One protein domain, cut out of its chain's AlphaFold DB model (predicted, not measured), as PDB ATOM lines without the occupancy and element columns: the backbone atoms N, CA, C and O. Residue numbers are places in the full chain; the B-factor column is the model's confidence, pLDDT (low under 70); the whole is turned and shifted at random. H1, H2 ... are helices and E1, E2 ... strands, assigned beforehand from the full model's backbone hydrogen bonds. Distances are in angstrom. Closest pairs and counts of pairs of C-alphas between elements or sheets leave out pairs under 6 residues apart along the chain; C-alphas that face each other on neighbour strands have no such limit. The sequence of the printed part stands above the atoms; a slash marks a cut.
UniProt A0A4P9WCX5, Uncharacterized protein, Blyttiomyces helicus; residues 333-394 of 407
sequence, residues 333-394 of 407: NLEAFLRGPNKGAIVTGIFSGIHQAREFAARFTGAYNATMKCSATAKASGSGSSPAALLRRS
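What this domain is: This is residues 333 to 394 of the 407 residues of an uncharacterized protein of Blyttiomyces helicus (UniProt A0A4P9WCX5). Picture a twisted sheet of four antiparallel strands with two short helices over one face and the other face bare. H2 packs along the inner strands E3 and E4, while H1 sits beside the strands near the start of E1, away from H2. The 62 printed residues run H1, E1, H2, E2, E3, E4, and the sheet's order is E1, E4, E3, E2. The class is mixed, helices and strands, in two layers, a sheet with helices on one face. The whole is compact, with a radius of gyration of the C-alphas of 11.3 A, yet elongated, spanning 31 by 19 by 15 A.

How they stand to each other: Going along the printed part, look for H1 at residues 333 to 339, E1 at 344 to 348, H2 at 354 to 362, E2 at 365 to 369, E3 at 374 to 381 and E4 at 388 to 393. H1 is on the sheet at a height of 7.3 A, over none of its strands, but only just: 2 of its C-alphas fall on E3. Its closest C-alphas to E1 are those of Phe 337 and Ala 345, 7.1 A apart. E1, an edge strand, is antiparallel to E4 at 158 degrees; find N 345 and O 391 within hydrogen-bond range at 2.9 A. H2 is on the sheet at a height of 7.5 A, over E3 and, only just, over E4, on which 3 of its C-alphas fall. It runs along the strands, at 21 degrees to E3 on the local plane; the closest C-alphas of H2 and E3 are those of Ala 361 and Ala 378, 4.6 A apart. H1 and H2 are apart. E2, E3 and E4 form a meander, each strand the antiparallel neighbour of the one before. In the hairpin of E2 and E3, at 149 degrees, look at N 366 and O 376, 2.8 A apart. In the hairpin of E3 and E4, also at 149 degrees, N 379 and O 390 are 2.9 A apart. In H1 and H2 every O i to N i+4 pair is within hydrogen-bond range.

Where its parts are: Find C-alpha 333 at (74.755, 31.021, 36.969), where H1 begins its 9.9 A to residue 339. E1 then covers 13.1 A from residue 344 to 348, H2 12.3 A from 354 to 362, and E2 8.7 A from 365 to 369. E3, the longest strand, starts at C-alpha 374 at (87.312, 35.172, 42.195) and covers 21.6 A to residue 381. E4 covers 16.3 A from residue 388 to C-alpha 393 at (81.207, 39.212, 47.007).

The domain as a whole: The two C-alphas farthest apart are those of Ala 370 and Gly 384, 33.1 A. The printed part has no cut and no long link; E3 to E4, with 6 residues between, is short, and the others are tight. The mean pLDDT of the printed part is 89.2, and no printed residue is under 70.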
ATOM      1  N   ASN A 333      75.549  29.955  36.343       92.88
ATOM      2  CA  ASN A 333      74.755  31.021  36.969       92.88
ATOM      3  C   ASN A 333      75.557  31.805  38.019       92.88
ATOM      4  O   ASN A 333      75.350  33.002  38.213       92.88
ATOM      5  N   LEU A 334      76.483  31.127  38.701       92.56
ATOM      6  CA  LEU A 334      77.354  31.733  39.698       92.56
ATOM      7  C   LEU A 334      78.482  32.526  39.049       92.56
ATOM      8  O   LEU A 334      78.822  33.600  39.532       92.56
ATOM      9  N   GLU A 335      79.024  32.017  37.944       95.00
ATOM     10  CA  GLU A 335      79.982  32.730  37.099       95.00
ATOM     11  C   GLU A 335      79.361  34.017  36.540       95.00
ATOM     12  O   GLU A 335      79.913  35.102  36.724       95.00
ATOM     13  N   ALA A 336      78.161  33.925  35.955       93.88
ATOM     14  CA  ALA A 336      77.410  35.080  35.465       93.88
ATOM     15  C   ALA A 336      77.096  36.073  36.590       93.88
ATOM     16  O   ALA A 336      77.244  37.285  36.407       93.88
ATOM     17  N   PHE A 337      76.729  35.570  37.778       94.19
ATOM     18  CA  PHE A 337      76.631  36.405  38.965       94.19
ATOM     19  C   PHE A 337      77.964  37.107  39.210       94.19
ATOM     20  O   PHE A 337      77.984  38.321  39.095       94.19
ATOM     21  N   LEU A 338      79.067  36.401  39.470       93.38
ATOM     22  CA  LEU A 338      80.375  36.981  39.815       93.38
ATOM     23  C   LEU A 338      80.916  37.975  38.775       93.38
ATOM     24  O   LEU A 338      81.571  38.946  39.158       93.38
ATOM     25  N   ARG A 339      80.588  37.807  37.492       93.44
ATOM     26  CA  ARG A 339      80.930  38.766  36.429       93.44
ATOM     27  C   ARG A 339      80.001  39.983  36.369       93.44
ATOM     28  O   ARG A 339      80.437  41.054  35.964       93.44
ATOM     29  N   GLY A 340      78.745  39.851  36.796       91.19
ATOM     30  CA  GLY A 340      77.740  40.922  36.765       91.19
ATOM     31  C   GLY A 340      77.931  42.016  37.832       91.19
ATOM     32  O   GLY A 340      78.891  41.982  38.592       91.19
ATOM     33  N   PRO A 341      77.009  42.985  37.957       90.31
ATOM     34  CA  PRO A 341      77.135  44.099  38.912       90.31
ATOM     35  C   PRO A 341      76.601  43.807  40.333       90.31
ATOM     36  O   PRO A 341      76.800  44.600  41.254       90.31
ATOM     37  N   ASN A 342      75.903  42.687  40.541       90.00
ATOM     38  CA  ASN A 342      75.122  42.430  41.759       90.00
ATOM     39  C   ASN A 342      75.975  42.067  42.993       90.00
ATOM     40  O   ASN A 342      76.753  41.123  42.974       90.00
ATOM     41  N   LYS A 343      75.767  42.715  44.144       89.12
ATOM     42  CA  LYS A 343      76.591  42.468  45.353       89.12
ATOM     43  C   LYS A 343      76.396  41.088  46.001       89.12
ATOM     44  O   LYS A 343      77.304  40.578  46.660       89.12
ATOM     45  N   GLY A 344      75.216  40.492  45.845       91.44
ATOM     46  CA  GLY A 344      74.852  39.213  46.453       91.44
ATOM     47  C   GLY A 344      73.924  38.393  45.563       91.44
ATOM     48  O   GLY A 344      73.179  38.959  44.767       91.44
ATOM     49  N   ALA A 345      73.987  37.075  45.710       93.25
ATOM     50  CA  ALA A 345      73.090  36.122  45.073       93.25
ATOM     51  C   ALA A 345      72.714  35.026  46.067       93.25
ATOM     52  O   ALA A 345      73.511  34.641  46.924       93.25
ATOM     53  N   ILE A 346      71.490  34.524  45.941       92.06
ATOM     54  CA  ILE A 346      71.051  33.326  46.648       92.06
ATOM     55  C   ILE A 346      71.113  32.188  45.640       92.06
ATOM     56  O   ILE A 346      70.484  32.253  44.588       92.06
ATOM     57  N   VAL A 347      71.889  31.163  45.967       90.25
ATOM     58  CA  VAL A 347      71.989  29.946  45.172       90.25
ATOM     59  C   VAL A 347      71.068  28.906  45.803       90.25
ATOM     60  O   VAL A 347      71.248  28.532  46.965       90.25
ATOM     61  N   THR A 348      70.061  28.473  45.049       89.88
ATOM     62  CA  THR A 348      69.075  27.460  45.450       89.88
ATOM     63  C   THR A 348      68.971  26.371  44.381       89.88
ATOM     64  O   THR A 348      69.443  26.544  43.259       89.88
ATOM     65  N   GLY A 349      68.385  25.225  44.734       86.81
ATOM     66  CA  GLY A 349      68.038  24.164  43.777       86.81
ATOM     67  C   GLY A 349      69.184  23.251  43.326       86.81
ATOM     68  O   GLY A 349      68.915  22.246  42.683       86.81
ATOM     69  N   ILE A 350      70.437  23.550  43.687       90.19
ATOM     70  CA  ILE A 350      71.606  22.717  43.343       90.19
ATOM     71  C   ILE A 350      72.071  21.795  44.479       90.19
ATOM     72  O   ILE A 350      72.921  20.939  44.267       90.19
ATOM     73  N   PHE A 351      71.551  21.986  45.693       91.00
ATOM     74  CA  PHE A 351      71.962  21.228  46.873       91.00
ATOM     75  C   PHE A 351      70.873  20.221  47.245       91.00
ATOM     76  O   PHE A 351      69.721  20.605  47.430       91.00
ATOM     77  N   SER A 352      71.239  18.952  47.422       91.12
ATOM     78  CA  SER A 352      70.329  17.910  47.924       91.12
ATOM     79  C   SER A 352      70.096  17.997  49.438       91.12
ATOM     80  O   SER A 352      69.151  17.411  49.960       91.12
ATOM     81  N   GLY A 353      70.944  18.742  50.157       92.62
ATOM     82  CA  GLY A 353      70.825  18.950  51.596       92.62
ATOM     83  C   GLY A 353      71.765  20.029  52.134       92.62
ATOM     84  O   GLY A 353      72.660  20.519  51.442       92.62
ATOM     85  N   ILE A 354      71.581  20.387  53.410       92.69
ATOM     86  CA  ILE A 354      72.369  21.436  54.086       92.69
ATOM     87  C   ILE A 354      73.870  21.114  54.147       92.69
ATOM     88  O   ILE A 354      74.691  22.028  54.181       92.69
ATOM     89  N   HIS A 355      74.240  19.829  54.124       93.00
ATOM     90  CA  HIS A 355      75.637  19.396  54.074       93.00
ATOM     91  C   HIS A 355      76.334  19.897  52.803       93.00
ATOM     92  O   HIS A 355      77.342  20.593  52.897       93.00
ATOM     93  N   GLN A 356      75.736  19.658  51.632       92.62
ATOM     94  CA  GLN A 356      76.284  20.108  50.350       92.62
ATOM     95  C   GLN A 356      76.353  21.637  50.259       92.62
ATOM     96  O   GLN A 356      77.336  22.185  49.767       92.62
ATOM     97  N   ALA A 357      75.352  22.347  50.795       91.31
ATOM     98  CA  ALA A 357      75.384  23.809  50.850       91.31
ATOM     99  C   ALA A 357      76.544  24.334  51.719       91.31
ATOM    100  O   ALA A 357      77.155  25.349  51.380       91.31
ATOM    101  N   ARG A 358      76.877  23.651  52.826       93.94
ATOM    102  CA  ARG A 358      78.027  23.989  53.686       93.94
ATOM    103  C   ARG A 358      79.359  23.697  53.007       93.94
ATOM    104  O   ARG A 358      80.234  24.555  53.046       93.94
ATOM    105  N   GLU A 359      79.500  22.538  52.366       94.06
ATOM    106  CA  GLU A 359      80.705  22.188  51.598       94.06
ATOM    107  C   GLU A 359      80.945  23.172  50.456       94.06
ATOM    108  O   GLU A 359      82.062  23.645  50.256       94.06
ATOM    109  N   PHE A 360      79.883  23.538  49.741       92.88
ATOM    110  CA  PHE A 360      79.936  24.575  48.722       92.88
ATOM    111  C   PHE A 360      80.342  25.923  49.323       92.88
ATOM    112  O   PHE A 360      81.237  26.584  48.798       92.88
ATOM    113  N   ALA A 361      79.737  26.324  50.446       93.62
ATOM    114  CA  ALA A 361      80.053  27.597  51.079       93.62
ATOM    115  C   ALA A 361      81.508  27.674  51.574       93.62
ATOM    116  O   ALA A 361      82.135  28.727  51.473       93.62
ATOM    117  N   ALA A 362      82.069  26.554  52.036       93.38
ATOM    118  CA  ALA A 362      83.455  26.464  52.492       93.38
ATOM    119  C   ALA A 362      84.485  26.775  51.389       93.38
ATOM    120  O   ALA A 362      85.606  27.174  51.700       93.38
ATOM    121  N   ARG A 363      84.110  26.669  50.103       91.50
ATOM    122  CA  ARG A 363      84.975  27.046  48.967       91.50
ATOM    123  C   ARG A 363      85.173  28.563  48.834       91.50
ATOM    124  O   ARG A 363      86.102  28.998  48.158       91.50
ATOM    125  N   PHE A 364      84.324  29.362  49.484       91.69
ATOM    126  CA  PHE A 364      84.279  30.821  49.373       91.69
ATOM    127  C   PHE A 364      84.554  31.471  50.733       91.69
ATOM    128  O   PHE A 364      83.642  31.827  51.482       91.69
ATOM    129  N   THR A 365      85.836  31.636  51.050       88.44
ATOM    130  CA  THR A 365      86.320  32.143  52.349       88.44
ATOM    131  C   THR A 365      86.451  33.668  52.415       88.44
ATOM    132  O   THR A 365      86.794  34.219  53.457       88.44
ATOM    133  N   GLY A 366      86.209  34.371  51.307       84.69
ATOM    134  CA  GLY A 366      86.482  35.802  51.147       84.69
ATOM    135  C   GLY A 366      87.911  36.124  50.701       84.69
ATOM    136  O   GLY A 366      88.168  37.248  50.269       84.69
ATOM    137  N   ALA A 367      88.833  35.159  50.739       85.44
ATOM    138  CA  ALA A 367      90.138  35.290  50.094       85.44
ATOM    139  C   ALA A 367      90.009  35.181  48.563       85.44
ATOM    140  O   ALA A 367      89.002  34.693  48.046       85.44
ATOM    141  N   TYR A 368      91.011  35.666  47.827       85.50
ATOM    142  CA  TYR A 368      91.077  35.445  46.383       85.50
ATOM    143  C   TYR A 368      91.444  33.983  46.110       85.50
ATOM    144  O   TYR A 368      92.474  33.501  46.579       85.50
ATOM    145  N   ASN A 369      90.597  33.285  45.362       88.38
ATOM    146  CA  ASN A 369      90.847  31.931  44.897       88.38
ATOM    147  C   ASN A 369      91.479  32.011  43.501       88.38
ATOM    148  O   ASN A 369      90.813  32.418  42.551       88.38
ATOM    149  N   ALA A 370      92.756  31.631  43.382       86.38
ATOM    150  CA  ALA A 370      93.500  31.705  42.122       86.38
ATOM    151  C   ALA A 370      92.929  30.780  41.036       86.38
ATOM    152  O   ALA A 370      92.885  31.169  39.873       86.38
ATOM    153  N   THR A 371      92.436  29.599  41.420       90.12
ATOM    154  CA  THR A 371      91.833  28.626  40.499       90.12
ATOM    155  C   THR A 371      90.531  29.157  39.904       90.12
ATOM    156  O   THR A 371      90.330  29.062  38.702       90.12
ATOM    157  N   MET A 372      89.669  29.759  40.729       91.38
ATOM    158  CA  MET A 372      88.376  30.313  40.290       91.38
ATOM    159  C   MET A 372      88.466  31.774  39.827       91.38
ATOM    160  O   MET A 372      87.464  32.348  39.400       91.38
ATOM    161  N   LYS A 373      89.639  32.404  39.974       91.44
ATOM    162  CA  LYS A 373      89.903  33.828  39.712       91.44
ATOM    163  C   LYS A 373      88.866  34.774  40.335       91.44
ATOM    164  O   LYS A 373      88.447  35.761  39.733       91.44
ATOM    165  N   CYS A 374      88.410  34.458  41.545       92.25
ATOM    166  CA  CYS A 374      87.312  35.172  42.195       92.25
ATOM    167  C   CYS A 374      87.559  35.359  43.698       92.25
ATOM    168  O   CYS A 374      88.362  34.655  44.309       92.25
ATOM    169  N   SER A 375      86.867  36.320  44.310       91.69
ATOM    170  CA  SER A 375      86.879  36.557  45.757       91.69
ATOM    171  C   SER A 375      85.443  36.731  46.240       91.69
ATOM    172  O   SER A 375      84.786  37.740  45.968       91.69
ATOM    173  N   ALA A 376      84.928  35.727  46.941       92.44
ATOM    174  CA  ALA A 376      83.585  35.766  47.492       92.44
ATOM    175  C   ALA A 376      83.527  35.058  48.843       92.44
ATOM    176  O   ALA A 376      84.358  34.211  49.164       92.44
ATOM    177  N   THR A 377      82.517  35.426  49.619       93.12
ATOM    178  CA  THR A 377      82.118  34.785  50.870       93.12
ATOM    179  C   THR A 377      80.781  34.100  50.661       93.12
ATOM    180  O   THR A 377      79.853  34.713  50.131       93.12
ATOM    181  N   ALA A 378      80.648  32.854  51.092       94.12
ATOM    182  CA  ALA A 378      79.371  32.154  51.074       94.12
ATOM    183  C   ALA A 378      78.944  31.787  52.493       94.12
ATOM    184  O   ALA A 378      79.763  31.438  53.341       94.12
ATOM    185  N   LYS A 379      77.638  31.831  52.748       95.19
ATOM    186  CA  LYS A 379      77.041  31.321  53.979       95.19
ATOM    187  C   LYS A 379      75.908  30.371  53.629       95.19
ATOM    188  O   LYS A 379      74.935  30.775  53.001       95.19
ATOM    189  N   ALA A 380      76.034  29.120  54.057       94.31
ATOM    190  CA  ALA A 380      74.953  28.151  53.951       94.31
ATOM    191  C   ALA A 380      73.801  28.523  54.897       94.31
ATOM    192  O   ALA A 380      74.026  28.944  56.037       94.31
ATOM    193  N   SER A 381      72.570  28.355  54.433       91.31
ATOM    194  CA  SER A 381      71.342  28.569  55.196       91.31
ATOM    195  C   SER A 381      70.264  27.553  54.795       91.31
ATOM    196  O   SER A 381      70.381  26.865  53.783       91.31
ATOM    197  N   GLY A 382      69.213  27.445  55.610       87.88
ATOM    198  CA  GLY A 382      68.108  26.503  55.402       87.88
ATOM    199  C   GLY A 382      68.181  25.256  56.288       87.88
ATOM    200  O   GLY A 382      69.195  24.978  56.934       87.88
ATOM    201  N   SER A 383      67.073  24.521  56.334       80.25
ATOM    202  CA  SER A 383      66.913  23.249  57.045       80.25
ATOM    203  C   SER A 383      66.150  22.251  56.165       80.25
ATOM    204  O   SER A 383      65.368  22.644  55.297       80.25
ATOM    205  N   GLY A 384      66.395  20.953  56.365       77.94
ATOM    206  CA  GLY A 384      65.681  19.885  55.658       77.94
ATOM    207  C   GLY A 384      65.838  19.938  54.132       77.94
ATOM    208  O   GLY A 384      66.958  19.983  53.624       77.94
ATOM    209  N   SER A 385      64.707  19.922  53.423       73.94
ATOM    210  CA  SER A 385      64.596  19.818  51.959       73.94
ATOM    211  C   SER A 385      64.785  21.133  51.193       73.94
ATOM    212  O   SER A 385      64.712  21.121  49.967       73.94
ATOM    213  N   SER A 386      65.035  22.254  51.878       78.94
ATOM    214  CA  SER A 386      65.227  23.569  51.239       78.94
ATOM    215  C   SER A 386      66.576  24.214  51.599       78.94
ATOM    216  O   SER A 386      66.606  25.304  52.181       78.94
ATOM    217  N   PRO A 387      67.715  23.558  51.308       82.25
ATOM    218  CA  PRO A 387      69.038  24.143  51.505       82.25
ATOM    219  C   PRO A 387      69.311  25.285  50.514       82.25
ATOM    220  O   PRO A 387      68.980  25.211  49.329       82.25
ATOM    221  N   ALA A 388      69.977  26.333  50.991       81.06
ATOM    222  CA  ALA A 388      70.417  27.466  50.187       81.06
ATOM    223  C   ALA A 388      71.837  27.894  50.579       81.06
ATOM    224  O   ALA A 388      72.308  27.642  51.691       81.06
ATOM    225  N   ALA A 389      72.518  28.589  49.674       77.25
ATOM    226  CA  ALA A 389      73.760  29.288  49.978       77.25
ATOM    227  C   ALA A 389      73.621  30.759  49.582       77.25
ATOM    228  O   ALA A 389      73.352  31.088  48.427       77.25
ATOM    229  N   LEU A 390      73.806  31.657  50.548       87.25
ATOM    230  CA  LEU A 390      73.913  33.086  50.293       87.25
ATOM    231  C   LEU A 390      75.359  33.399  49.918       87.25
ATOM    232  O   LEU A 390      76.243  33.350  50.775       87.25
ATOM    233  N   LEU A 391      75.591  33.753  48.657       83.75
ATOM    234  CA  LEU A 391      76.881  34.232  48.186       83.75
ATOM    235  C   LEU A 391      76.906  35.763  48.242       83.75
ATOM    236  O   LEU A 391      76.032  36.448  47.707       83.75
ATOM    237  N   ARG A 392      77.934  36.314  48.880       85.44
ATOM    238  CA  ARG A 392      78.251  37.745  48.889       85.44
ATOM    239  C   ARG A 392      79.662  37.936  48.378       85.44
ATOM    240  O   ARG A 392      80.579  37.251  48.823       85.44
ATOM    241  N   ARG A 393      79.857  38.889  47.475       79.62
ATOM    242  CA  ARG A 393      81.207  39.212  47.007       79.62
ATOM    243  C   ARG A 393      81.970  39.939  48.099       79.62
ATOM    244  O   ARG A 393      81.428  40.828  48.757       79.62
ATOM    245  N   SER A 394      83.227  39.573  48.278       75.81
ATOM    246  CA  SER A 394      84.163  40.375  49.052       75.81
ATOM    247  C   SER A 394      84.737  41.443  48.132       75.81
ATOM    248  O   SER A 394      85.054  41.179  46.972       75.81
TER     249      SER A 394